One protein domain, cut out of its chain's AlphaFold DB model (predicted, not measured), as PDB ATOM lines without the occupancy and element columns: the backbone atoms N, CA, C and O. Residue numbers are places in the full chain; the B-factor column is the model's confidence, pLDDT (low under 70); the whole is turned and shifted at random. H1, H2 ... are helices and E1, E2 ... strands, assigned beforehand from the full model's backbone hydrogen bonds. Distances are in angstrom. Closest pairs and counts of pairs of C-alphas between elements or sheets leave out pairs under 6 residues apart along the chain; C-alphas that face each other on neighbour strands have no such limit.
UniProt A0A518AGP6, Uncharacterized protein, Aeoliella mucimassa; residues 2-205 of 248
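This is residues 2 to 205 of the 248 residues of an uncharacterized protein of Aeoliella mucimassa (UniProt A0A518AGP6). Little regular structure is here: loops join a strongly twisted antiparallel sheet, E3 to E6, near H4, H5 and H6, to the hairpin E1 and E2 near H2. Residues 153 to 158 stick out. The 204 printed residues, with six named helices and six strands, are mixed in class and compact, radius of gyration of the C-alphas 17.4 A, spans 55 by 39 by 29 A.

From C-alpha 2 at (13.998, 21.710, 219.002), H1 runs to residue 13. Then find E1 20 to 23, E2 28 to 31, H2 32 to 35, H3 45 to 48, E3 110 to 114, H4 130 to 138, E4 149 to 151, E5 160 to 167, E6 172 to 176, H5 181 to 188 and H6 198 to 203, ending at (2.197, 23.906, 241.334).

E4, E5, E6 form a meander, successive antiparallel neighbours; find N 163 and O 175 within hydrogen-bond range, 2.9 A. H4 touches H5, closest C-alphas 138 and 181, 5.9 A.

The printed part has no cut; pLDDT is under 70 at 24 to 26 and 76 to 77.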
ATOM      1  N   PHE A   2      12.853  22.549 218.612       87.12
ATOM      2  CA  PHE A   2      13.998  21.710 219.002       87.12
ATOM      3  C   PHE A   2      13.635  20.267 219.322       87.12
ATOM      4  O   PHE A   2      14.241  19.381 218.735       87.12
ATOM      5  N   ASN A   3      12.594  20.033 220.131       89.62
ATOM      6  CA  ASN A   3      12.144  18.670 220.425       89.62
ATOM      7  C   ASN A   3      11.889  17.864 219.143       89.62
ATOM      8  O   ASN A   3      12.391  16.762 218.988       89.62
ATOM      9  N   LYS A   4      11.223  18.473 218.152       91.69
ATOM     10  CA  LYS A   4      10.939  17.792 216.887       91.69
ATOM     11  C   LYS A   4      12.192  17.485 216.065       91.69
ATOM     12  O   LYS A   4      12.265  16.446 215.422       91.69
ATOM     13  N   ALA A   5      13.171  18.386 216.071       93.81
ATOM     14  CA  ALA A   5      14.446  18.158 215.399       93.81
ATOM     15  C   ALA A   5      15.264  17.048 216.082       93.81
ATOM     16  O   ALA A   5      15.911  16.262 215.395       93.81
ATOM     17  N   ILE A   6      15.202  16.975 217.414       94.50
ATOM     18  CA  ILE A   6      15.839  15.939 218.234       94.50
ATOM     19  C   ILE A   6      15.167  14.578 218.004       94.50
ATOM     20  O   ILE A   6      15.872  13.611 217.745       94.50
ATOM     21  N   GLU A   7      13.831  14.516 217.990       93.62
ATOM     22  CA  GLU A   7      13.068  13.314 217.612       93.62
ATOM     23  C   GLU A   7      13.452  12.824 216.212       93.62
ATOM     24  O   GLU A   7      13.813  11.670 216.037       93.62
ATOM     25  N   ASN A   8      13.450  13.707 215.205       95.00
ATOM     26  CA  ASN A   8      13.791  13.306 213.839       95.00
ATOM     27  C   ASN A   8      15.253  12.824 213.718       95.00
ATOM     28  O   ASN A   8      15.561  11.979 212.872       95.00
ATOM     29  N   TYR A   9      16.164  13.383 214.525       95.62
ATOM     30  CA  TYR A   9      17.537  12.894 214.625       95.62
ATOM     31  C   TYR A   9      17.554  11.474 215.200       95.62
ATOM     32  O   TYR A   9      18.183  10.593 214.618       95.62
ATOM     33  N   GLU A  10      16.839  11.248 216.301       95.75
ATOM     34  CA  GLU A  10      16.726   9.942 216.954       95.75
ATOM     35  C   GLU A  10      16.129   8.892 216.009       95.75
ATOM     36  O   GLU A  10      16.774   7.871 215.782       95.75
ATOM     37  N   ASP A  11      15.033   9.207 215.316       95.69
ATOM     38  CA  ASP A  11      14.424   8.350 214.288       95.69
ATOM     39  C   ASP A  11      15.425   7.952 213.181       95.69
ATOM     40  O   ASP A  11      15.344   6.872 212.591       95.69
ATOM     41  N   THR A  12      16.376   8.840 212.866       96.62
ATOM     42  CA  THR A  12      17.358   8.640 211.789       96.62
ATOM     43  C   THR A  12      18.573   7.828 212.239       96.62
ATOM     44  O   THR A  12      19.087   7.019 211.462       96.62
ATOM     45  N   TYR A  13      19.067   8.058 213.459       95.81
ATOM     46  CA  TYR A  13      20.340   7.509 213.944       95.81
ATOM     47  C   TYR A  13      20.186   6.446 215.048       95.81
ATOM     48  O   TYR A  13      21.153   5.749 215.357       95.81
ATOM     49  N   GLY A  14      18.985   6.270 215.604       96.00
ATOM     50  CA  GLY A  14      18.658   5.297 216.654       96.00
ATOM     51  C   GLY A  14      19.217   5.643 218.038       96.00
ATOM     52  O   GLY A  14      19.385   4.751 218.873       96.00
ATOM     53  N   HIS A  15      19.592   6.905 218.249       95.25
ATOM     54  CA  HIS A  15      20.037   7.463 219.523       95.25
ATOM     55  C   HIS A  15      19.802   8.979 219.543       95.25
ATOM     56  O   HIS A  15      19.734   9.621 218.491       95.25
ATOM     57  N   LEU A  16      19.721   9.567 220.735       95.50
ATOM     58  CA  LEU A  16      19.623  11.016 220.895       95.50
ATOM     59  C   LEU A  16      20.892  11.713 220.382       95.50
ATOM     60  O   LEU A  16      21.956  11.087 220.307       95.50
ATOM     61  N   PRO A  17      20.831  13.003 220.014       94.00
ATOM     62  CA  PRO A  17      22.015  13.707 219.552       94.00
ATOM     63  C   PRO A  17      23.104  13.742 220.640       94.00
ATOM     64  O   PRO A  17      22.793  13.949 221.814       94.00
ATOM     65  N   PRO A  18      24.389  13.576 220.278       91.75
ATOM     66  CA  PRO A  18      25.491  13.842 221.199       91.75
ATOM     67  C   PRO A  18      25.438  15.290 221.688       91.75
ATOM     68  O   PRO A  18      25.242  16.194 220.874       91.75
ATOM     69  N   ALA A  19      25.710  15.521 222.976       86.06
ATOM     70  CA  ALA A  19      25.910  16.878 223.498       86.06
ATOM     71  C   ALA A  19      27.070  17.587 222.776       86.06
ATOM     72  O   ALA A  19      26.973  18.749 222.374       86.06
ATOM     73  N   VAL A  20      28.149  16.829 222.561       85.56
ATOM     74  CA  VAL A  20      29.350  17.240 221.841       85.56
ATOM     75  C   VAL A  20      29.675  16.192 220.781       85.56
ATOM     76  O   VAL A  20      29.942  15.038 221.100       85.56
ATOM     77  N   ALA A  21      29.662  16.584 219.508       81.19
ATOM     78  CA  ALA A  21      30.007  15.700 218.395       81.19
ATOM     79  C   ALA A  21      31.433  15.952 217.901       81.19
ATOM     80  O   ALA A  21      31.839  17.101 217.745       81.19
ATOM     81  N   THR A  22      32.179  14.897 217.568       77.31
ATOM     82  CA  THR A  22      33.467  15.036 216.872       77.31
ATOM     83  C   THR A  22      33.266  15.220 215.367       77.31
ATOM     84  O   THR A  22      32.512  14.497 214.715       77.31
ATOM     85  N   LEU A  23      33.983  16.179 214.791       70.81
ATOM     86  CA  LEU A  23      33.911  16.572 213.397       70.81
ATOM     87  C   LEU A  23      34.930  15.815 212.548       70.81
ATOM     88  O   LEU A  23      36.106  16.173 212.461       70.81
ATOM     89  N   GLY A  24      34.452  14.777 211.864       63.66
ATOM     90  CA  GLY A  24      35.234  14.054 210.863       63.66
ATOM     91  C   GLY A  24      36.600  13.599 211.388       63.66
ATOM     92  O   GLY A  24      36.705  13.030 212.471       63.66
ATOM     93  N   THR A  25      37.651  13.834 210.602       58.31
ATOM     94  CA  THR A  25      39.026  13.428 210.938       58.31
ATOM     95  C   THR A  25      39.857  14.530 211.595       58.31
ATOM     96  O   THR A  25      41.010  14.263 211.927       58.31
ATOM     97  N   SER A  26      39.342  15.760 211.738       65.56
ATOM     98  CA  SER A  26      40.107  16.850 212.371       65.56
ATOM     99  C   SER A  26      40.188  16.687 213.887       65.56
ATOM    100  O   SER A  26      41.149  17.146 214.499       65.56
ATOM    101  N   GLY A  27      39.209  15.995 214.479       72.06
ATOM    102  CA  GLY A  27      39.082  15.853 215.928       72.06
ATOM    103  C   GLY A  27      38.432  17.062 216.605       72.06
ATOM    104  O   GLY A  27      38.292  17.053 217.824       72.06
ATOM    105  N   ASP A  28      38.016  18.080 215.842       82.81
ATOM    106  CA  ASP A  28      37.318  19.245 216.392       82.81
ATOM    107  C   ASP A  28      35.929  18.863 216.902       82.81
ATOM    108  O   ASP A  28      35.300  17.934 216.404       82.81
ATOM    109  N   THR A  29      35.419  19.607 217.875       86.69
ATOM    110  CA  THR A  29      34.110  19.364 218.482       86.69
ATOM    111  C   THR A  29      33.043  20.333 217.968       86.69
ATOM    112  O   THR A  29      33.324  21.498 217.679       86.69
ATOM    113  N   GLN A  30      31.801  19.859 217.868       88.38
ATOM    114  CA  GLN A  30      30.620  20.616 217.455       88.38
ATOM    115  C   GLN A  30      29.503  20.508 218.487       88.38
ATOM    116  O   GLN A  30      29.294  19.445 219.070       88.38
ATOM    117  N   SER A  31      28.777  21.609 218.680       92.56
ATOM    118  CA  SER A  31      27.594  21.645 219.539       92.56
ATOM    119  C   SER A  31      26.470  20.775 218.978       92.56
ATOM    120  O   SER A  31      26.239  20.772 217.763       92.56
ATOM    121  N   TRP A  32      25.698  20.127 219.856       93.62
ATOM    122  CA  TRP A  32      24.434  19.475 219.498       93.62
ATOM    123  C   TRP A  32      23.507  20.391 218.687       93.62
ATOM    124  O   TRP A  32      22.803  19.926 217.790       93.62
ATOM    125  N   ARG A  33      23.568  21.707 218.936       93.31
ATOM    126  CA  ARG A  33      22.822  22.737 218.203       93.31
ATOM    127  C   ARG A  33      23.087  22.650 216.701       93.31
ATOM    128  O   ARG A  33      22.142  22.644 215.921       93.31
ATOM    129  N   LEU A  34      24.348  22.489 216.290       91.50
ATOM    130  CA  LEU A  34      24.744  22.277 214.889       91.50
ATOM    131  C   LEU A  34      24.316  20.902 214.362       91.50
ATOM    132  O   LEU A  34      23.919  20.779 213.202       91.50
ATOM    133  N   VAL A  35      24.392  19.873 215.206       91.38
ATOM    134  CA  VAL A  35      24.096  18.478 214.847       91.38
ATOM    135  C   VAL A  35      22.635  18.298 214.430       91.38
ATOM    136  O   VAL A  35      22.360  17.611 213.446       91.38
ATOM    137  N   ILE A  36      21.702  18.957 215.123       92.44
ATOM    138  CA  ILE A  36      20.264  18.866 214.823       92.44
ATOM    139  C   ILE A  36      19.817  19.766 213.662       92.44
ATOM    140  O   ILE A  36      18.694  19.640 213.181       92.44
ATOM    141  N   MET A  37      20.677  20.669 213.173       90.75
ATOM    142  CA  MET A  37      20.307  21.648 212.144       90.75
ATOM    143  C   MET A  37      19.727  21.079 210.846       90.75
ATOM    144  O   MET A  37      18.821  21.721 210.313       90.75
ATOM    145  N   PRO A  38      20.185  19.926 210.316       90.00
ATOM    146  CA  PRO A  38      19.583  19.326 209.124       90.00
ATOM    147  C   PRO A  38      18.103  18.958 209.297       90.00
ATOM    148  O   PRO A  38      17.396  18.817 208.304       90.00
ATOM    149  N   PHE A  39      17.639  18.814 210.540       91.25
ATOM    150  CA  PHE A  39      16.266  18.445 210.883       91.25
ATOM    151  C   PHE A  39      15.367  19.650 211.152       91.25
ATOM    152  O   PHE A  39      14.210  19.478 211.535       91.25
ATOM    153  N   ILE A  40      15.881  20.864 210.949       89.50
ATOM    154  CA  ILE A  40      15.094  22.080 211.082       89.50
ATOM    155  C   ILE A  40      14.869  22.676 209.692       89.50
ATOM    156  O   ILE A  40      15.803  23.013 208.963       89.50
ATOM    157  N   GLU A  41      13.592  22.848 209.364       78.88
ATOM    158  CA  GLU A  41      13.123  23.521 208.162       78.88
ATOM    159  C   GLU A  41      13.707  24.934 207.991       78.88
ATOM    160  O   GLU A  41      13.858  25.700 208.941       78.88
ATOM    161  N   SER A  42      13.974  25.304 206.735       76.44
ATOM    162  CA  SER A  42      14.418  26.649 206.329       76.44
ATOM    163  C   SER A  42      15.755  27.124 206.919       76.44
ATOM    164  O   SER A  42      16.033  28.323 206.921       76.44
ATOM    165  N   ASN A  43      16.619  26.209 207.370       75.62
ATOM    166  CA  ASN A  43      17.921  26.562 207.926       75.62
ATOM    167  C   ASN A  43      19.035  26.594 206.858       75.62
ATOM    168  O   ASN A  43      19.399  25.566 206.285       75.62
ATOM    169  N   SER A  44      19.619  27.771 206.607       83.75
ATOM    170  CA  SER A  44      20.741  27.948 205.669       83.75
ATOM    171  C   SER A  44      22.120  27.721 206.300       83.75
ATOM    172  O   SER A  44      23.097  27.540 205.568       83.75
ATOM    173  N   ILE A  45      22.218  27.675 207.635       87.00
ATOM    174  CA  ILE A  45      23.485  27.566 208.374       87.00
ATOM    175  C   ILE A  45      24.329  26.355 207.949       87.00
ATOM    176  O   ILE A  45      25.527  26.540 207.719       87.00
ATOM    177  N   PRO A  46      23.768  25.140 207.750       83.62
ATOM    178  CA  PRO A  46      24.567  23.987 207.338       83.62
ATOM    179  C   PRO A  46      25.336  24.185 206.027       83.62
ATOM    180  O   PRO A  46      26.349  23.521 205.821       83.62
ATOM    181  N   SER A  47      24.870  25.075 205.143       85.81
ATOM    182  CA  SER A  47      25.524  25.350 203.857       85.81
ATOM    183  C   SER A  47      26.713  26.310 203.961       85.81
ATOM    184  O   SER A  47      27.569  26.313 203.078       85.81
ATOM    185  N   ILE A  48      26.773  27.107 205.032       89.69
ATOM    186  CA  ILE A  48      27.783  28.159 205.230       89.69
ATOM    187  C   ILE A  48      28.746  27.858 206.387       89.69
ATOM    188  O   ILE A  48      29.782  28.507 206.498       89.69
ATOM    189  N   TYR A  49      28.438  26.867 207.230       89.75
ATOM    190  CA  TYR A  49      29.332  26.403 208.288       89.75
ATOM    191  C   TYR A  49      30.530  25.634 207.706       89.75
ATOM    192  O   TYR A  49      30.363  24.624 207.015       89.75
ATOM    193  N   ASN A  50      31.756  26.070 208.018       90.12
ATOM    194  CA  ASN A  50      32.970  25.404 207.562       90.12
ATOM    195  C   ASN A  50      33.317  24.224 208.478       90.12
ATOM    196  O   ASN A  50      33.786  24.397 209.602       90.12
ATOM    197  N   ARG A  51      33.131  23.006 207.960       87.12
ATOM    198  CA  ARG A  51      33.414  21.755 208.679       87.12
ATOM    199  C   ARG A  51      34.904  21.394 208.781       87.12
ATOM    200  O   ARG A  51      35.230  20.380 209.380       87.12
ATOM    201  N   ASN A  52      35.794  22.182 208.182       87.25
ATOM    202  CA  ASN A  52      37.244  21.985 208.269       87.25
ATOM    203  C   ASN A  52      37.906  22.948 209.269       87.25
ATOM    204  O   ASN A  52      39.129  23.063 209.294       87.25
ATOM    205  N   GLU A  53      37.103  23.680 210.039       89.31
ATOM    206  CA  GLU A  53      37.549  24.618 211.062       89.31
ATOM    207  C   GLU A  53      36.833  24.330 212.390       89.31
ATOM    208  O   GLU A  53      35.672  23.897 212.374       89.31
ATOM    209  N   PRO A  54      37.462  24.645 213.540       91.38
ATOM    210  CA  PRO A  54      36.763  24.634 214.816       91.38
ATOM    211  C   PRO A  54      35.615  25.652 214.812       91.38
ATOM    212  O   PRO A  54      35.550  26.564 213.979       91.38
ATOM    213  N   TRP A  55      34.705  25.528 215.772       91.62
ATOM    214  CA  TRP A  55      33.532  26.399 215.895       91.62
ATOM    215  C   TRP A  55      33.888  27.897 215.996       91.62
ATOM    216  O   TRP A  55      33.158  28.747 215.488       91.62
ATOM    217  N   ASN A  56      35.043  28.223 216.587       92.94
ATOM    218  CA  ASN A  56      35.587  29.578 216.709       92.94
ATOM    219  C   ASN A  56      36.636  29.908 215.630       92.94
ATOM    220  O   ASN A  56      37.392  30.879 215.760       92.94
ATOM    221  N   GLY A  57      36.713  29.116 214.560       92.94
ATOM    222  CA  GLY A  57      37.594  29.338 213.414       92.94
ATOM    223  C   GLY A  57      37.327  30.666 212.692       92.94
ATOM    224  O   GLY A  57      36.328  31.336 212.970       92.94
ATOM    225  N   PRO A  58      38.228  31.101 211.794       94.62
ATOM    226  CA  PRO A  58      38.112  32.380 211.093       94.62
ATOM    227  C   PRO A  58      36.810  32.530 210.292       94.62
ATOM    228  O   PRO A  58      36.281  33.636 210.238       94.62
ATOM    229  N   THR A  59      36.274  31.449 209.719       93.50
ATOM    230  CA  THR A  59      34.996  31.459 208.994       93.50
ATOM    231  C   THR A  59      33.828  31.371 209.974       93.50
ATOM    232  O   THR A  59      32.941  32.226 209.976       93.50
ATOM    233  N   ASN A  60      33.857  30.378 210.866       92.88
ATOM    234  CA  ASN A  60      32.722  30.049 211.732       92.88
ATOM    235  C   ASN A  60      32.408  31.154 212.754       92.88
ATOM    236  O   ASN A  60      31.237  31.409 213.025       92.88
ATOM    237  N   ARG A  61      33.415  31.897 213.238       92.62
ATOM    238  CA  ARG A  61      33.209  33.039 214.153       92.62
ATOM    239  C   ARG A  61      32.437  34.210 213.541       92.62
ATOM    240  O   ARG A  61      31.979  35.074 214.275       92.62
ATOM    241  N   THR A  62      32.354  34.287 212.211       93.31
ATOM    242  CA  THR A  62      31.627  35.362 211.511       93.31
ATOM    243  C   THR A  62      30.159  35.031 211.271       93.31
ATOM    244  O   THR A  62      29.412  35.886 210.795       93.31
ATOM    245  N   LEU A  63      29.740  33.799 211.582       91.69
ATOM    246  CA  LEU A  63      28.349  33.395 211.453       91.69
ATOM    247  C   LEU A  63      27.487  34.176 212.451       91.69
ATOM    248  O   LEU A  63      27.888  34.317 213.611       91.69
ATOM    249  N   PRO A  64      26.311  34.661 212.022       89.25
ATOM    250  CA  PRO A  64      25.448  35.458 212.878       89.25
ATOM    251  C   PRO A  64      24.906  34.632 214.050       89.25
ATOM    252  O   PRO A  64      24.863  33.397 213.999       89.25
ATOM    253  N   SER A  65      24.456  35.323 215.095       87.44
ATOM    254  CA  SER A  65      23.569  34.732 216.097       87.44
ATOM    255  C   SER A  65      22.271  34.280 215.443       87.44
ATOM    256  O   SER A  65      21.910  34.740 214.351       87.44
ATOM    257  N   ILE A  66      21.585  33.340 216.086       87.81
ATOM    258  CA  ILE A  66      20.354  32.800 215.537       87.81
ATOM    259  C   ILE A  66      19.253  32.889 216.583       87.81
ATOM    260  O   ILE A  66      19.313  32.229 217.614       87.81
ATOM    261  N   GLU A  67      18.214  33.653 216.247       87.50
ATOM    262  CA  GLU A  67      17.154  34.090 217.164       87.50
ATOM    263  C   GLU A  67      16.457  32.939 217.899       87.50
ATOM    264  O   GLU A  67      16.121  33.035 219.069       87.50
ATOM    265  N   TRP A  68      16.239  31.815 217.231       88.50
ATOM    266  CA  TRP A  68      15.628  30.639 217.847       88.50
ATOM    267  C   TRP A  68      16.449  29.983 218.964       88.50
ATOM    268  O   TRP A  68      15.859  29.244 219.743       88.50
ATOM    269  N   TYR A  69      17.761  30.231 219.062       90.69
ATOM    270  CA  TYR A  69      18.596  29.789 220.183       90.69
ATOM    271  C   TYR A  69      18.608  30.787 221.339       90.69
ATOM    272  O   TYR A  69      19.232  30.503 222.360       90.69
ATOM    273  N   GLU A  70      17.923  31.914 221.178       90.81
ATOM    274  CA  GLU A  70      17.803  32.979 222.159       90.81
ATOM    275  C   GLU A  70      16.415  32.917 222.807       90.81
ATOM    276  O   GLU A  70      15.399  32.562 222.191       90.81
ATOM    277  N   CYS A  71      16.360  33.262 224.085       90.12
ATOM    278  CA  CYS A  71      15.109  33.441 224.790       90.12
ATOM    279  C   CYS A  71      14.453  34.757 224.336       90.12
ATOM    280  O   CYS A  71      15.075  35.817 224.441       90.12
ATOM    281  N   PRO A  72      13.180  34.759 223.884       87.94
ATOM    282  CA  PRO A  72      12.513  35.980 223.432       87.94
ATOM    283  C   PRO A  72      12.448  37.095 224.481       87.94
ATOM    284  O   PRO A  72      12.346  38.266 224.104       87.94
ATOM    285  N   SER A  73      12.497  36.728 225.767       83.44
ATOM    286  CA  SER A  73      12.502  37.647 226.908       83.44
ATOM    287  C   SER A  73      13.878  38.264 227.194       83.44
ATOM    288  O   SER A  73      13.929  39.285 227.868       83.44
ATOM    289  N   HIS A  74      14.971  37.688 226.675       73.50
ATOM    290  CA  HIS A  74      16.354  38.068 226.995       73.50
ATOM    291  C   HIS A  74      17.217  38.271 225.736       73.50
ATOM    292  O   HIS A  74      18.378  37.883 225.700       73.50
ATOM    293  N   ARG A  75      16.678  38.916 224.692       71.88
ATOM    294  CA  ARG A  75      17.392  39.173 223.416       71.88
ATOM    295  C   ARG A  75      18.503  40.235 223.494       71.88
ATOM    296  O   ARG A  75      18.881  40.826 222.484       71.88
ATOM    297  N   GLU A  76      18.965  40.565 224.691       69.19
ATOM    298  CA  GLU A  76      19.971  41.610 224.900       69.19
ATOM    299  C   GLU A  76      21.396  41.103 224.641       69.19
ATOM    300  O   GLU A  76      22.300  41.902 224.387       69.19
ATOM    301  N   THR A  77      21.591  39.784 224.662       69.94
ATOM    302  CA  THR A  77      22.872  39.107 224.446       69.94
ATOM    303  C   THR A  77      22.876  38.294 223.155       69.94
ATOM    304  O   THR A  77      21.840  37.896 222.634       69.94
ATOM    305  N   SER A  78      24.075  38.062 222.612       78.06
ATOM    306  CA  SER A  78      24.299  37.228 221.422       78.06
ATOM    307  C   SER A  78      24.575  35.756 221.755       78.06
ATOM    308  O   SER A  78      24.998  35.005 220.870       78.06
ATOM    309  N   ASP A  79      24.426  35.380 223.025       90.25
ATOM    310  CA  ASP A  79      24.638  34.032 223.539       90.25
ATOM    311  C   ASP A  79      23.385  33.161 223.358       90.25
ATOM    312  O   ASP A  79      22.308  33.623 222.987       90.25
ATOM    313  N   THR A  80      23.534  31.853 223.547       93.62
ATOM    314  CA  THR A  80      22.410  30.918 223.487       93.62
ATOM    315  C   THR A  80      21.739  30.791 224.848       93.62
ATOM    316  O   THR A  80      22.410  30.685 225.867       93.62
ATOM    317  N   SER A  81      20.412  30.735 224.877       94.94
ATOM    318  CA  SER A  81      19.657  30.594 226.123       94.94
ATOM    319  C   SER A  81      19.263  29.154 226.444       94.94
ATOM    320  O   SER A  81      18.928  28.866 227.580       94.94
ATOM    321  N   TYR A  82      19.290  28.227 225.487       95.19
ATOM    322  CA  TYR A  82      18.822  26.854 225.724       95.19
ATOM    323  C   TYR A  82      20.005  25.912 225.861       95.19
ATOM    324  O   TYR A  82      20.665  25.622 224.860       95.19
ATOM    325  N   LEU A  83      20.273  25.443 227.078       97.06
ATOM    326  CA  LEU A  83      21.397  24.557 227.385       97.06
ATOM    327  C   LEU A  83      20.926  23.139 227.709       97.06
ATOM    328  O   LEU A  83      19.891  22.940 228.346       97.06
ATOM    329  N   ALA A  84      21.710  22.159 227.270       97.38
ATOM    330  CA  ALA A  84      21.607  20.779 227.724       97.38
ATOM    331  C   ALA A  84      22.272  20.614 229.102       97.38
ATOM    332  O   ALA A  84      23.090  21.442 229.507       97.38
ATOM    333  N   VAL A  85      21.951  19.522 229.800       97.88
ATOM    334  CA  VAL A  85      22.673  19.089 231.007       97.88
ATOM    335  C   VAL A  85      23.377  17.782 230.695       97.88
ATOM    336  O   VAL A  85      22.728  16.780 230.394       97.88
ATOM    337  N   VAL A  86      24.708  17.818 230.712       96.88
ATOM    338  CA  VAL A  86      25.567  16.735 230.238       96.88
ATOM    339  C   VAL A  86      26.150  15.989 231.426       96.88
ATOM    340  O   VAL A  86      27.052  16.480 232.106       96.88
ATOM    341  N   ALA A  87      25.636  14.785 231.666       95.94
ATOM    342  CA  ALA A  87      26.103  13.897 232.722       95.94
ATOM    343  C   ALA A  87      25.657  12.453 232.453       95.94
ATOM    344  O   ALA A  87      24.641  12.260 231.783       95.94
ATOM    345  N   PRO A  88      26.368  11.431 232.968       95.31
ATOM    346  CA  PRO A  88      26.010  10.022 232.778       95.31
ATOM    347  C   PRO A  88      24.558   9.671 233.128       95.31
ATOM    348  O   PRO A  88      23.969   8.803 232.492       95.31
ATOM    349  N   GLU A  89      23.984  10.337 234.123       95.69
ATOM    350  CA  GLU A  89      22.624  10.165 234.634       95.69
ATOM    351  C   GLU A  89      21.560  10.970 233.870       95.69
ATOM    352  O   GLU A  89      20.372  10.701 234.025       95.69
ATOM    353  N   CYS A  90      21.957  11.922 233.023       96.75
ATOM    354  CA  CYS A  90      21.048  12.793 232.281       96.75
ATOM    355  C   CYS A  90      20.673  12.224 230.903       96.75
ATOM    356  O   CYS A  90      21.199  11.209 230.431       96.75
ATOM    357  N   VAL A  91      19.765  12.934 230.226       96.56
ATOM    358  CA  VAL A  91      19.388  12.681 228.827       96.56
ATOM    359  C   VAL A  91      20.603  12.810 227.903       96.56
ATOM    360  O   VAL A  91      20.855  11.940 227.066       96.56
ATOM    361  N   TRP A  92      21.385  13.877 228.079       95.75
ATOM    362  CA  TRP A  92      22.551  14.174 227.254       95.75
ATOM    363  C   TRP A  92      23.813  13.551 227.845       95.75
ATOM    364  O   TRP A  92      24.206  13.840 228.973       95.75
ATOM    365  N   THR A  93      24.465  12.704 227.058       93.44
ATOM    366  CA  THR A  93      25.594  11.865 227.481       93.44
ATOM    367  C   THR A  93      26.644  11.759 226.376       93.44
ATOM    368  O   THR A  93      26.376  12.057 225.207       93.44
ATOM    369  N   ASP A  94      27.846  11.335 226.760       87.50
ATOM    370  CA  ASP A  94      28.892  10.869 225.850       87.50
ATOM    371  C   ASP A  94      29.386   9.489 226.339       87.50
ATOM    372  O   ASP A  94      29.958   9.410 227.433       87.50
ATOM    373  N   PRO A  95      29.134   8.386 225.604       90.25
ATOM    374  CA  PRO A  95      28.467   8.313 224.299       90.25
ATOM    375  C   PRO A  95      26.963   8.650 224.366       90.25
ATOM    376  O   PRO A  95      26.387   8.576 225.449       90.25
ATOM    377  N   PRO A  96      26.310   8.976 223.231       93.81
ATOM    378  CA  PRO A  96      24.901   9.365 223.218       93.81
ATOM    379  C   PRO A  96      23.959   8.242 223.651       93.81
ATOM    380  O   PRO A  96      24.090   7.099 223.204       93.81
ATOM    381  N   ARG A  97      22.969   8.608 224.466       92.94
ATOM    382  CA  ARG A  97      21.934   7.716 224.994       92.94
ATOM    383  C   ARG A  97      20.866   7.394 223.946       92.94
ATOM    384  O   ARG A  97      20.488   8.242 223.135       92.94
ATOM    385  N   LYS A  98      20.329   6.177 223.986       95.69
ATOM    386  CA  LYS A  98      19.124   5.788 223.242       95.69
ATOM    387  C   LYS A  98      17.865   6.180 223.995       95.69
ATOM    388  O   LYS A  98      17.835   6.123 225.220       95.69
ATOM    389  N   LEU A  99      16.787   6.469 223.274       94.69
ATOM    390  CA  LEU A  99      15.515   6.805 223.913       94.69
ATOM    391  C   LEU A  99      15.009   5.674 224.832       94.69
ATOM    392  O   LEU A  99      14.502   5.941 225.912       94.69
ATOM    393  N   GLU A 100      15.242   4.411 224.459       94.88
ATOM    394  CA  GLU A 100      14.892   3.221 225.257       94.88
ATOM    395  C   GLU A 100      15.623   3.122 226.613       94.88
ATOM    396  O   GLU A 100      15.205   2.362 227.484       94.88
ATOM    397  N   GLU A 101      16.734   3.845 226.792       95.75
ATOM    398  CA  GLU A 101      17.515   3.868 228.039       95.75
ATOM    399  C   GLU A 101      17.015   4.935 229.026       95.75
ATOM    400  O   GLU A 101      17.583   5.083 230.112       95.75
ATOM    401  N   ILE A 102      15.992   5.703 228.649       96.50
ATOM    402  CA  ILE A 102      15.322   6.680 229.504       96.50
ATOM    403  C   ILE A 102      14.102   5.985 230.096       96.50
ATOM    404  O   ILE A 102      13.166   5.629 229.384       96.50
ATOM    405  N   THR A 103      14.158   5.704 231.397       96.56
ATOM    406  CA  THR A 103      13.109   4.945 232.095       96.56
ATOM    407  C   THR A 103      12.153   5.832 232.870       96.56
ATOM    408  O   THR A 103      11.058   5.380 233.209       96.56
ATOM    409  N   ASP A 104      12.574   7.059 233.168       95.88
ATOM    410  CA  ASP A 104      11.751   8.040 233.861       95.88
ATOM    411  C   ASP A 104      10.701   8.618 232.902       95.88
ATOM    412  O   ASP A 104      10.797   8.495 231.678       95.88
ATOM    413  N   ASP A 105       9.649   9.221 233.455       95.25
ATOM    414  CA  ASP A 105       8.581   9.800 232.643       95.25
ATOM    415  C   ASP A 105       9.141  10.939 231.774       95.25
ATOM    416  O   ASP A 105       9.726  11.901 232.277       95.25
ATOM    417  N   HIS A 106       8.943  10.862 230.454       95.00
ATOM    418  CA  HIS A 106       9.431  11.870 229.509       95.00
ATOM    419  C   HIS A 106       8.844  13.268 229.776       95.00
ATOM    420  O   HIS A 106       9.486  14.270 229.465       95.00
ATOM    421  N   SER A 107       7.649  13.350 230.371       94.25
ATOM    422  CA  SER A 107       7.025  14.613 230.791       94.25
ATOM    423  C   SER A 107       7.630  15.192 232.077       94.25
ATOM    424  O   SER A 107       7.395  16.354 232.402       94.25
ATOM    425  N   GLN A 108       8.433  14.400 232.794       95.19
ATOM    426  CA  GLN A 108       9.134  14.769 234.028       95.19
ATOM    427  C   GLN A 108      10.662  14.707 233.885       95.19
ATOM    428  O   GLN A 108      11.371  14.920 234.857       95.19
ATOM    429  N   THR A 109      11.177  14.483 232.676       96.94
ATOM    430  CA  THR A 109      12.615  14.456 232.389       96.94
ATOM    431  C   THR A 109      13.007  15.690 231.577       96.94
ATOM    432  O   THR A 109      12.510  15.893 230.466       96.94
ATOM    433  N   ILE A 110      13.892  16.531 232.116       97.50
ATOM    434  CA  ILE A 110      14.354  17.758 231.456       97.50
ATOM    435  C   ILE A 110      15.234  17.409 230.251       97.50
ATOM    436  O   ILE A 110      16.241  16.710 230.358       97.50
ATOM    437  N   LEU A 111      14.880  17.979 229.099       97.44
ATOM    438  CA  LEU A 111      15.668  17.945 227.873       97.44
ATOM    439  C   LEU A 111      16.557  19.189 227.747       97.44
ATOM    440  O   LEU A 111      17.733  19.055 227.438       97.44
ATOM    441  N   LEU A 112      16.031  20.397 227.963       97.56
ATOM    442  CA  LEU A 112      16.802  21.649 227.873       97.56
ATOM    443  C   LEU A 112      16.363  22.635 228.957       97.56
ATOM    444  O   LEU A 112      15.182  22.689 229.302       97.56
ATOM    445  N   ILE A 113      17.288  23.468 229.429       97.62
ATOM    446  CA  ILE A 113      17.032  24.527 230.413       97.62
ATOM    447  C   ILE A 113      17.213  25.896 229.759       97.62
ATOM    448  O   ILE A 113      18.171  26.108 229.017       97.62
ATOM    449  N   ASP A 114      16.299  26.823 230.052       95.81
ATOM    450  CA  ASP A 114      16.444  28.242 229.728       95.81
ATOM    451  C   ASP A 114      17.362  28.960 230.737       95.81
ATOM    452  O   ASP A 114      17.072  29.074 231.939       95.81
ATOM    453  N   VAL A 115      18.482  29.456 230.225       95.19
ATOM    454  CA  VAL A 115      19.573  30.106 230.941       95.19
ATOM    455  C   VAL A 115      19.799  31.485 230.331       95.19
ATOM    456  O   VAL A 115      20.323  31.613 229.226       95.19
ATOM    457  N   GLY A 116      19.418  32.537 231.053       91.50
ATOM    458  CA  GLY A 116      19.798  33.894 230.678       91.50
ATOM    459  C   GLY A 116      21.285  34.136 230.925       91.50
ATOM    460  O   GLY A 116      21.823  33.680 231.938       91.50
ATOM    461  N   HIS A 117      21.912  34.882 230.015       89.75
ATOM    462  CA  HIS A 117      23.320  35.286 230.083       89.75
ATOM    463  C   HIS A 117      24.288  34.100 230.224       89.75
ATOM    464  O   HIS A 117      25.135  34.078 231.115       89.75
ATOM    465  N   SER A 118      24.141  33.087 229.368       93.44
ATOM    466  CA  SER A 118      24.965  31.875 229.421       93.44
ATOM    467  C   SER A 118      26.442  32.111 229.085       93.44
ATOM    468  O   SER A 118      27.275  31.268 229.422       93.44
ATOM    469  N   ASP A 119      26.766  33.213 228.394       93.12
ATOM    470  CA  ASP A 119      28.100  33.479 227.831       93.12
ATOM    471  C   ASP A 119      28.587  32.342 226.902       93.12
ATOM    472  O   ASP A 119      29.782  32.093 226.743       93.12
ATOM    473  N   ILE A 120      27.646  31.594 226.310       94.38
ATOM    474  CA  ILE A 120      27.909  30.495 225.376       94.38
ATOM    475  C   ILE A 120      27.459  30.920 223.983       94.38
ATOM    476  O   ILE A 120      26.284  31.207 223.748       94.38
ATOM    477  N   ASP A 121      28.372  30.902 223.015       94.12
ATOM    478  CA  ASP A 121      27.983  31.036 221.611       94.12
ATOM    479  C   ASP A 121      27.248  29.760 221.157       94.12
ATOM    480  O   ASP A 121      27.663  28.648 221.466       94.12
ATOM    481  N   TRP A 122      26.182  29.883 220.363       92.94
ATOM    482  CA  TRP A 122      25.409  28.732 219.872       92.94
ATOM    483  C   TRP A 122      26.241  27.679 219.098       92.94
ATOM    484  O   TRP A 122      25.807  26.536 218.945       92.94
ATOM    485  N   LYS A 123      27.421  28.044 218.583       92.44
ATOM    486  CA  LYS A 123      28.365  27.142 217.899       92.44
ATOM    487  C   LYS A 123      29.271  26.394 218.876       92.44
ATOM    488  O   LYS A 123      29.845  25.369 218.501       92.44
ATOM    489  N   GLU A 124      29.437  26.917 220.086       94.31
ATOM    490  CA  GLU A 124      30.336  26.380 221.095       94.31
ATOM    491  C   GLU A 124      29.801  25.038 221.633       94.31
ATOM    492  O   GLU A 124      28.641  24.939 222.038       94.31
ATOM    493  N   PRO A 125      30.621  23.972 221.636       93.62
ATOM    494  CA  PRO A 125      30.265  22.658 222.163       93.62
ATOM    495  C   PRO A 125      30.391  22.627 223.694       93.62
ATOM    496  O   PRO A 125      31.136  21.818 224.244       93.62
ATOM    497  N   ARG A 126      29.706  23.552 224.366       94.62
ATOM    498  CA  ARG A 126      29.653  23.663 225.823       94.62
ATOM    499  C   ARG A 126      28.203  23.821 226.265       94.62
ATOM    500  O   ARG A 126      27.422  24.527 225.632       94.62
ATOM    501  N   ASP A 127      27.883  23.152 227.359       96.56
ATOM    502  CA  ASP A 127      26.570  23.088 227.993       96.56
ATOM    503  C   ASP A 127      26.775  22.912 229.512       96.56
ATOM    504  O   ASP A 127      27.917  22.959 229.978       96.56
ATOM    505  N   LEU A 128      25.695  22.750 230.281       97.75
ATOM    506  CA  LEU A 128      25.773  22.640 231.739       97.75
ATOM    507  C   LEU A 128      26.275  21.259 232.168       97.75
ATOM    508  O   LEU A 128      25.855  20.232 231.630       97.75
ATOM    509  N   THR A 129      27.108  21.228 233.199       97.75
ATOM    510  CA  THR A 129      27.337  20.024 234.006       97.75
ATOM    511  C   THR A 129      26.155  19.765 234.946       97.75
ATOM    512  O   THR A 129      25.323  20.645 235.182       97.75
ATOM    513  N   PHE A 130      26.082  18.557 235.516       98.00
ATOM    514  CA  PHE A 130      25.049  18.216 236.501       98.00
ATOM    515  C   PHE A 130      25.041  19.180 237.694       98.00
ATOM    516  O   PHE A 130      23.995  19.709 238.058       98.00
ATOM    517  N   ASP A 131      26.215  19.447 238.273       98.38
ATOM    518  CA  ASP A 131      26.336  20.309 239.449       98.38
ATOM    519  C   ASP A 131      25.946  21.760 239.138       98.38
ATOM    520  O   ASP A 131      25.207  22.361 239.918       98.38
ATOM    521  N   GLU A 132      26.354  22.295 237.980       98.06
ATOM    522  CA  GLU A 132      25.941  23.631 237.527       98.06
ATOM    523  C   GLU A 132      24.423  23.715 237.325       98.06
ATOM    524  O   GLU A 132      23.807  24.708 237.701       98.06
ATOM    525  N   ALA A 133      23.795  22.672 236.771       98.12
ATOM    526  CA  ALA A 133      22.345  22.632 236.596       98.12
ATOM    527  C   ALA A 133      21.601  22.554 237.938       98.12
ATOM    528  O   ALA A 133      20.612  23.261 238.139       98.12
ATOM    529  N   VAL A 134      22.084  21.742 238.882       98.12
ATOM    530  CA  VAL A 134      21.502  21.673 240.227       98.12
ATOM    531  C   VAL A 134      21.660  23.011 240.949       98.12
ATOM    532  O   VAL A 134      20.706  23.480 241.568       98.12
ATOM    533  N   GLU A 135      22.827  23.650 240.872       97.25
ATOM    534  CA  GLU A 135      23.047  24.980 241.444       97.25
ATOM    535  C   GLU A 135      22.104  26.011 240.815       97.25
ATOM    536  O   GLU A 135      21.370  26.684 241.536       97.25
ATOM    537  N   LEU A 136      22.013  26.052 239.483       96.50
ATOM    538  CA  LEU A 136      21.135  26.959 238.741       96.50
ATOM    539  C   LEU A 136      19.655  26.846 239.149       96.50
ATOM    540  O   LEU A 136      18.941  27.851 239.176       96.50
ATOM    541  N   LEU A 137      19.183  25.627 239.423       96.56
ATOM    542  CA  LEU A 137      17.787  25.346 239.766       96.56
ATOM    543  C   LEU A 137      17.473  25.541 241.257       96.56
ATOM    544  O   LEU A 137      16.319  25.789 241.607       96.56
ATOM    545  N   THR A 138      18.468  25.432 242.140       97.00
ATOM    546  CA  THR A 138      18.255  25.399 243.602       97.00
ATOM    547  C   THR A 138      18.813  26.612 244.342       97.00
ATOM    548  O   THR A 138      18.464  26.825 245.506       97.00
ATOM    549  N   ALA A 139      19.661  27.417 243.696       95.31
ATOM    550  CA  ALA A 139      20.246  28.604 244.302       95.31
ATOM    551  C   ALA A 139      19.154  29.596 244.746       95.31
ATOM    552  O   ALA A 139      18.199  29.841 243.999       95.31
ATOM    553  N   PRO A 140      19.278  30.191 245.948       94.31
ATOM    554  CA  PRO A 140      18.397  31.268 246.374       94.31
ATOM    555  C   PRO A 140      18.369  32.396 245.344       94.31
ATOM    556  O   PRO A 140      19.402  32.767 244.790       94.31
ATOM    557  N   VAL A 141      17.187  32.957 245.111       93.44
ATOM    558  CA  VAL A 141      17.018  34.062 244.168       93.44
ATOM    559  C   VAL A 141      17.545  35.353 244.786       93.44
ATOM    560  O   VAL A 141      17.031  35.803 245.811       93.44
ATOM    561  N   ASP A 142      18.526  35.963 244.123       92.88
ATOM    562  CA  ASP A 142      18.861  37.376 244.281       92.88
ATOM    563  C   ASP A 142      18.188  38.172 243.145       92.88
ATOM    564  O   ASP A 142      18.529  37.955 241.980       92.88
ATOM    565  N   PRO A 143      17.221  39.062 243.437       89.75
ATOM    566  CA  PRO A 143      16.524  39.851 242.423       89.75
ATOM    567  C   PRO A 143      17.430  40.654 241.484       89.75
ATOM    568  O   PRO A 143      17.032  40.885 240.344       89.75
ATOM    569  N   ASP A 144      18.609  41.080 241.948       89.31
ATOM    570  CA  ASP A 144      19.525  41.916 241.164       89.31
ATOM    571  C   ASP A 144      20.424  41.084 240.228       89.31
ATOM    572  O   ASP A 144      20.926  41.605 239.231       89.31
ATOM    573  N   GLU A 145      20.606  39.792 240.519       89.44
ATOM    574  CA  GLU A 145      21.477  38.880 239.758       89.44
ATOM    575  C   GLU A 145      20.702  37.777 239.013       89.44
ATOM    576  O   GLU A 145      21.279  37.021 238.228       89.44
ATOM    577  N   PHE A 146      19.390  37.653 239.233       91.25
ATOM    578  CA  PHE A 146      18.599  36.571 238.658       91.25
ATOM    579  C   PHE A 146      18.447  36.697 237.138       91.25
ATOM    580  O   PHE A 146      17.805  37.607 236.622       91.25
ATOM    581  N   THR A 147      18.960  35.701 236.419       89.50
ATOM    582  CA  THR A 147      18.946  35.644 234.947       89.50
ATOM    583  C   THR A 147      17.785  34.831 234.360       89.50
ATOM    584  O   THR A 147      17.818  34.422 233.200       89.50
ATOM    585  N   GLY A 148      16.793  34.472 235.177       91.38
ATOM    586  CA  GLY A 148      15.586  33.782 234.719       91.38
ATOM    587  C   GLY A 148      14.448  34.753 234.411       91.38
ATOM    588  O   GLY A 148      14.648  35.940 234.191       91.38
ATOM    589  N   HIS A 149      13.219  34.248 234.411       92.56
ATOM    590  CA  HIS A 149      12.020  35.043 234.156       92.56
ATOM    591  C   HIS A 149      11.402  35.548 235.449       92.56
ATOM    592  O   HIS A 149      11.305  34.811 236.430       92.56
ATOM    593  N   VAL A 150      10.911  36.785 235.411       92.00
ATOM    594  CA  VAL A 150      10.196  37.403 236.526       92.00
ATOM    595  C   VAL A 150       8.803  37.803 236.068       92.00
ATOM    596  O   VAL A 150       8.634  38.575 235.123       92.00
ATOM    597  N   GLU A 151       7.788  37.294 236.754       89.62
ATOM    598  CA  GLU A 151       6.424  37.795 236.649       89.62
ATOM    599  C   GLU A 151       6.178  38.790 237.786       89.62
ATOM    600  O   GLU A 151       6.238  38.444 238.968       89.62
ATOM    601  N   GLN A 152       5.928  40.048 237.414       86.94
ATOM    602  CA  GLN A 152       5.739  41.131 238.376       86.94
ATOM    603  C   GLN A 152       4.530  40.874 239.275       86.94
ATOM    604  O   GLN A 152       3.478  40.400 238.832       86.94
ATOM    605  N   ALA A 153       4.658  41.280 240.538       87.00
ATOM    606  CA  ALA A 153       3.567  41.190 241.495       87.00
ATOM    607  C   ALA A 153       2.294  41.891 240.984       87.00
ATOM    608  O   ALA A 153       2.324  42.991 240.427       87.00
ATOM    609  N   SER A 154       1.143  41.282 241.268       88.56
ATOM    610  CA  SER A 154      -0.174  41.855 240.985       88.56
ATOM    611  C   SER A 154      -0.956  42.086 242.280       88.56
ATOM    612  O   SER A 154      -0.437  41.954 243.391       88.56
ATOM    613  N   PHE A 155      -2.238  42.452 242.169       88.31
ATOM    614  CA  PHE A 155      -3.079  42.636 243.355       88.31
ATOM    615  C   PHE A 155      -3.227  41.342 244.176       88.31
ATOM    616  O   PHE A 155      -3.216  41.404 245.405       88.31
ATOM    617  N   LEU A 156      -3.355  40.186 243.512       88.56
ATOM    618  CA  LEU A 156      -3.579  38.889 244.165       88.56
ATOM    619  C   LEU A 156      -2.354  37.980 244.188       88.56
ATOM    620  O   LEU A 156      -2.356  37.040 244.972       88.56
ATOM    621  N   HIS A 157      -1.332  38.247 243.378       89.06
ATOM    622  CA  HIS A 157      -0.169  37.370 243.251       89.06
ATOM    623  C   HIS A 157       1.105  38.074 243.696       89.06
ATOM    624  O   HIS A 157       1.261  39.283 243.499       89.06
ATOM    625  N   GLN A 158       1.985  37.311 244.335       86.88
ATOM    626  CA  GLN A 158       3.339  37.739 244.654       86.88
ATOM    627  C   GLN A 158       4.184  37.820 243.381       86.88
ATOM    628  O   GLN A 158       3.784  37.325 242.327       86.88
ATOM    629  N   GLU A 159       5.328  38.488 243.486       88.44
ATOM    630  CA  GLU A 159       6.349  38.418 242.446       88.44
ATOM    631  C   GLU A 159       6.863  36.983 242.348       88.44
ATOM    632  O   GLU A 159       7.027  36.308 243.367       88.44
ATOM    633  N   HIS A 160       7.044  36.504 241.124       88.75
ATOM    634  CA  HIS A 160       7.292  35.098 240.859       88.75
ATOM    635  C   HIS A 160       8.485  34.940 239.920       88.75
ATOM    636  O   HIS A 160       8.473  35.442 238.796       88.75
ATOM    637  N   TYR A 161       9.505  34.233 240.398       92.75
ATOM    638  CA  TYR A 161      10.740  33.947 239.677       92.75
ATOM    639  C   TYR A 161      10.702  32.519 239.162       92.75
ATOM    640  O   TYR A 161      10.423  31.594 239.927       92.75
ATOM    641  N   PHE A 162      10.982  32.324 237.879       93.88
ATOM    642  CA  PHE A 162      10.914  31.004 237.268       93.88
ATOM    643  C   PHE A 162      11.868  30.852 236.084       93.88
ATOM    644  O   PHE A 162      12.361  31.825 235.514       93.88
ATOM    645  N   ARG A 163      12.114  29.607 235.681       94.56
ATOM    646  CA  ARG A 163      12.806  29.258 234.435       94.56
ATOM    647  C   ARG A 163      11.905  28.388 233.575       94.56
ATOM    648  O   ARG A 163      11.115  27.598 234.096       94.56
ATOM    649  N   HIS A 164      12.008  28.543 232.259       95.38
ATOM    650  CA  HIS A 164      11.406  27.585 231.343       95.38
ATOM    651  C   HIS A 164      12.339  26.387 231.184       95.38
ATOM    652  O   HIS A 164      13.550  26.545 231.047       95.38
ATOM    653  N   VAL A 165      11.765  25.194 231.167       96.31
ATOM    654  CA  VAL A 165      12.474  23.971 230.793       96.31
ATOM    655  C   VAL A 165      11.690  23.267 229.702       96.31
ATOM    656  O   VAL A 165      10.459  23.227 229.743       96.31
ATOM    657  N   ALA A 166      12.393  22.745 228.706       96.50
ATOM    658  CA  ALA A 166      11.807  21.827 227.747       96.50
ATOM    659  C   ALA A 166      11.932  20.414 228.310       96.50
ATOM    660  O   ALA A 166      13.029  20.005 228.692       96.50
ATOM    661  N   MET A 167      10.826  19.688 228.334       96.25
ATOM    662  CA  MET A 167      10.778  18.287 228.737       96.25
ATOM    663  C   MET A 167      11.036  17.388 227.525       96.25
ATOM    664  O   MET A 167      10.904  17.822 226.375       96.25
ATOM    665  N   LEU A 168      11.401  16.132 227.773       95.75
ATOM    666  CA  LEU A 168      11.682  15.153 226.723       95.75
ATOM    667  C   LEU A 168      10.446  14.808 225.873       95.75
ATOM    668  O   LEU A 168      10.582  14.477 224.700       95.75
ATOM    669  N   ASP A 169       9.238  14.926 226.426       94.56
ATOM    670  CA  ASP A 169       7.982  14.772 225.672       94.56
ATOM    671  C   ASP A 169       7.635  15.989 224.784       94.56
ATOM    672  O   ASP A 169       6.628  15.993 224.072       94.56
ATOM    673  N   GLY A 170       8.462  17.038 224.825       93.69
ATOM    674  CA  GLY A 170       8.284  18.276 224.077       93.69
ATOM    675  C   GLY A 170       7.385  19.312 224.742       93.69
ATOM    676  O   GLY A 170       7.217  20.403 224.180       93.69
ATOM    677  N   SER A 171       6.823  19.019 225.917       93.81
ATOM    678  CA  SER A 171       6.162  20.025 226.743       93.81
ATOM    679  C   SER A 171       7.178  21.031 227.295       93.81
ATOM    680  O   SER A 171       8.386  20.787 227.343       93.81
ATOM    681  N   VAL A 172       6.695  22.216 227.669       93.69
ATOM    682  CA  VAL A 172       7.514  23.251 228.307       93.69
ATOM    683  C   VAL A 172       6.903  23.562 229.657       93.69
ATOM    684  O   VAL A 172       5.744  23.978 229.729       93.69
ATOM    685  N   LEU A 173       7.688  23.383 230.712       93.50
ATOM    686  CA  LEU A 173       7.274  23.672 232.077       93.50
ATOM    687  C   LEU A 173       7.914  24.959 232.578       93.50
ATOM    688  O   LEU A 173       8.999  25.361 232.154       93.50
ATOM    689  N   ARG A 174       7.208  25.611 233.499       93.50
ATOM    690  CA  ARG A 174       7.738  26.710 234.302       93.50
ATOM    691  C   ARG A 174       8.135  26.138 235.646       93.50
ATOM    692  O   ARG A 174       7.281  25.618 236.356       93.50
ATOM    693  N   LEU A 175       9.411  26.250 235.978       94.25
ATOM    694  CA  LEU A 175       9.932  25.840 237.270       94.25
ATOM    695  C   LEU A 175      10.196  27.083 238.109       94.25
ATOM    696  O   LEU A 175      11.005  27.923 237.710       94.25
ATOM    697  N   ARG A 176       9.521  27.203 239.255       93.19
ATOM    698  CA  ARG A 176       9.824  28.228 240.263       93.19
ATOM    699  C   ARG A 176      11.300  28.191 240.651       93.19
ATOM    700  O   ARG A 176      11.894  27.122 240.723       93.19
ATOM    701  N   ALA A 177      11.863  29.347 240.969       92.25
ATOM    702  CA  ALA A 177      13.190  29.464 241.557       92.25
ATOM    703  C   ALA A 177      13.082  30.010 242.998       92.25
ATOM    704  O   ALA A 177      12.373  30.998 243.213       92.25
ATOM    705  N   PRO A 178      13.762  29.407 243.992       94.50
ATOM    706  CA  PRO A 178      14.484  28.136 243.915       94.50
ATOM    707  C   PRO A 178      13.540  26.921 243.914       94.50
ATOM    708  O   PRO A 178      12.427  26.979 244.450       94.50
ATOM    709  N   LEU A 179      14.032  25.808 243.372       94.81
ATOM    710  CA  LEU A 179      13.489  24.470 243.595       94.81
ATOM    711  C   LEU A 179      14.111  23.818 244.829       94.81
ATOM    712  O   LEU A 179      15.238  24.126 245.226       94.81
ATOM    713  N   ASP A 180      13.394  22.861 245.410       95.00
ATOM    714  CA  ASP A 180      14.012  21.903 246.314       95.00
ATOM    715  C   ASP A 180      14.991  21.003 245.546       95.00
ATOM    716  O   ASP A 180      14.798  20.656 244.378       95.00
ATOM    717  N   ARG A 181      16.083  20.634 246.219       96.62
ATOM    718  CA  ARG A 181      17.182  19.900 245.590       96.62
ATOM    719  C   ARG A 181      16.766  18.517 245.093       96.62
ATOM    720  O   ARG A 181      17.280  18.080 244.071       96.62
ATOM    721  N   GLU A 182      15.870  17.842 245.807       95.88
ATOM    722  CA  GLU A 182      15.393  16.505 245.436       95.88
ATOM    723  C   GLU A 182      14.586  16.558 244.137       95.88
ATOM    724  O   GLU A 182      14.894  15.816 243.211       95.88
ATOM    725  N   THR A 183      13.649  17.502 244.013       95.88
ATOM    726  CA  THR A 183      12.891  17.721 242.771       95.88
ATOM    727  C   THR A 183      13.798  18.150 241.623       95.88
ATOM    728  O   THR A 183      13.639  17.652 240.512       95.88
ATOM    729  N   ALA A 184      14.777  19.030 241.863       97.19
ATOM    730  CA  ALA A 184      15.728  19.422 240.822       97.19
ATOM    731  C   ALA A 184      16.522  18.217 240.291       97.19
ATOM    732  O   ALA A 184      16.634  18.052 239.082       97.19
ATOM    733  N   ILE A 185      17.030  17.354 241.177       97.62
ATOM    734  CA  ILE A 185      17.750  16.134 240.787       97.62
ATOM    735  C   ILE A 185      16.826  15.176 240.028       97.62
ATOM    736  O   ILE A 185      17.197  14.742 238.942       97.62
ATOM    737  N   ALA A 186      15.624  14.918 240.549       97.00
ATOM    738  CA  ALA A 186      14.657  14.014 239.926       97.00
ATOM    739  C   ALA A 186      14.272  14.453 238.503       97.00
ATOM    740  O   ALA A 186      14.147  13.620 237.614       97.00
ATOM    741  N   LEU A 187      14.133  15.761 238.261       97.25
ATOM    742  CA  LEU A 187      13.845  16.293 236.927       97.25
ATOM    743  C   LEU A 187      15.052  16.228 235.969       97.25
ATOM    744  O   LEU A 187      14.866  16.257 234.753       97.25
ATOM    745  N   LEU A 188      16.287  16.207 236.486       98.06
ATOM    746  CA  LEU A 188      17.519  16.196 235.686       98.06
ATOM    747  C   LEU A 188      17.960  14.784 235.275       98.06
ATOM    748  O   LEU A 188      18.627  14.626 234.249       98.06
ATOM    749  N   THR A 189      17.634  13.768 236.072       97.69
ATOM    750  CA  THR A 189      17.988  12.373 235.795       97.69
ATOM    751  C   THR A 189      17.036  11.737 234.789       97.69
ATOM    752  O   THR A 189      15.853  12.042 234.759       97.69
ATOM    753  N   ALA A 190      17.555  10.840 233.952       96.69
ATOM    754  CA  ALA A 190      16.779  10.130 232.934       96.69
ATOM    755  C   ALA A 190      16.353   8.711 233.369       96.69
ATOM    756  O   ALA A 190      15.625   8.015 232.655       96.69
ATOM    757  N   ASN A 191      16.894   8.232 234.488       94.38
ATOM    758  CA  ASN A 191      16.707   6.878 235.000       94.38
ATOM    759  C   ASN A 191      16.870   6.778 236.529       94.38
ATOM    760  O   ASN A 191      17.388   5.775 237.030       94.38
ATOM    761  N   GLY A 192      16.488   7.826 237.258       91.56
ATOM    762  CA  GLY A 192      16.518   7.853 238.721       91.56
ATOM    763  C   GLY A 192      15.369   7.054 239.355       91.56
ATOM    764  O   GLY A 192      15.535   6.447 240.419       91.56
ATOM    765  N   GLY A 193      14.240   6.924 238.650       91.25
ATOM    766  CA  GLY A 193      13.069   6.162 239.083       91.25
ATOM    767  C   GLY A 193      12.193   6.883 240.110       91.25
ATOM    768  O   GLY A 193      11.248   6.283 240.636       91.25
ATOM    769  N   GLU A 194      12.483   8.146 240.418       92.19
ATOM    770  CA  GLU A 194      11.612   9.005 241.203       92.19
ATOM    771  C   GLU A 194      10.353   9.371 240.409       92.19
ATOM    772  O   GLU A 194      10.376   9.597 239.203       92.19
ATOM    773  N   THR A 195       9.223   9.460 241.105       82.88
ATOM    774  CA  THR A 195       7.967   9.948 240.525       82.88
ATOM    775  C   THR A 195       7.545  11.210 241.247       82.88
ATOM    776  O   THR A 195       7.327  11.174 242.462       82.88
ATOM    777  N   ILE A 196       7.382  12.304 240.507       88.88
ATOM    778  CA  ILE A 196       6.873  13.563 241.047       88.88
ATOM    779  C   ILE A 196       5.353  13.561 240.882       88.88
ATOM    780  O   ILE A 196       4.831  13.251 239.811       88.88
ATOM    781  N   ASP A 197       4.617  13.901 241.942       90.56
ATOM    782  CA  ASP A 197       3.164  14.057 241.855       90.56
ATOM    783  C   ASP A 197       2.820  15.116 240.786       90.56
ATOM    784  O   ASP A 197       3.281  16.256 240.908       90.56
ATOM    785  N   PRO A 198       2.016  14.796 239.752       85.88
ATOM    786  CA  PRO A 198       1.653  15.758 238.714       85.88
ATOM    787  C   PRO A 198       1.064  17.061 239.266       85.88
ATOM    788  O   PRO A 198       1.361  18.134 238.749       85.88
ATOM    789  N   ALA A 199       0.291  16.994 240.356       87.12
ATOM    790  CA  ALA A 199      -0.253  18.194 240.991       87.12
ATOM    791  C   ALA A 199       0.843  19.059 241.640       87.12
ATOM    792  O   ALA A 199       0.769  20.290 241.603       87.12
ATOM    793  N   ALA A 200       1.878  18.431 242.205       87.25
ATOM    794  CA  ALA A 200       3.041  19.140 242.722       87.25
ATOM    795  C   ALA A 200       3.830  19.797 241.580       87.25
ATOM    796  O   ALA A 200       4.158  20.978 241.682       87.25
ATOM    797  N   LEU A 201       4.045  19.084 240.471       86.50
ATOM    798  CA  LEU A 201       4.731  19.604 239.286       86.50
ATOM    799  C   LEU A 201       3.998  20.810 238.675       86.50
ATOM    800  O   LEU A 201       4.621  21.833 238.399       86.50
ATOM    801  N   GLU A 202       2.671  20.740 238.539       85.94
ATOM    802  CA  GLU A 202       1.853  21.877 238.090       85.94
ATOM    803  C   GLU A 202       1.987  23.085 239.025       85.94
ATOM    804  O   GLU A 202       2.049  24.230 238.566       85.94
ATOM    805  N   SER A 203       2.063  22.842 240.338       87.19
ATOM    806  CA  SER A 203       2.197  23.906 241.334       87.19
ATOM    807  C   SER A 203       3.532  24.654 241.250       87.19
ATOM    808  O   SER A 203       3.577  25.829 241.615       87.19
ATOM    809  N   LEU A 204       4.591  24.036 240.703       88.06
ATOM    810  CA  LEU A 204       5.890  24.693 240.500       88.06
ATOM    811  C   LEU A 204       5.813  25.859 239.509       88.06
ATOM    812  O   LEU A 204       6.678  26.728 239.543       88.06
ATOM    813  N   GLY A 205       4.797  25.889 238.643       83.38
ATOM    814  CA  GLY A 205       4.596  26.961 237.671       83.38
ATOM    815  C   GLY A 205       3.606  28.044 238.104       83.38
ATOM    816  O   GLY A 205       3.405  28.999 237.349       83.38
TER     817      GLY A 205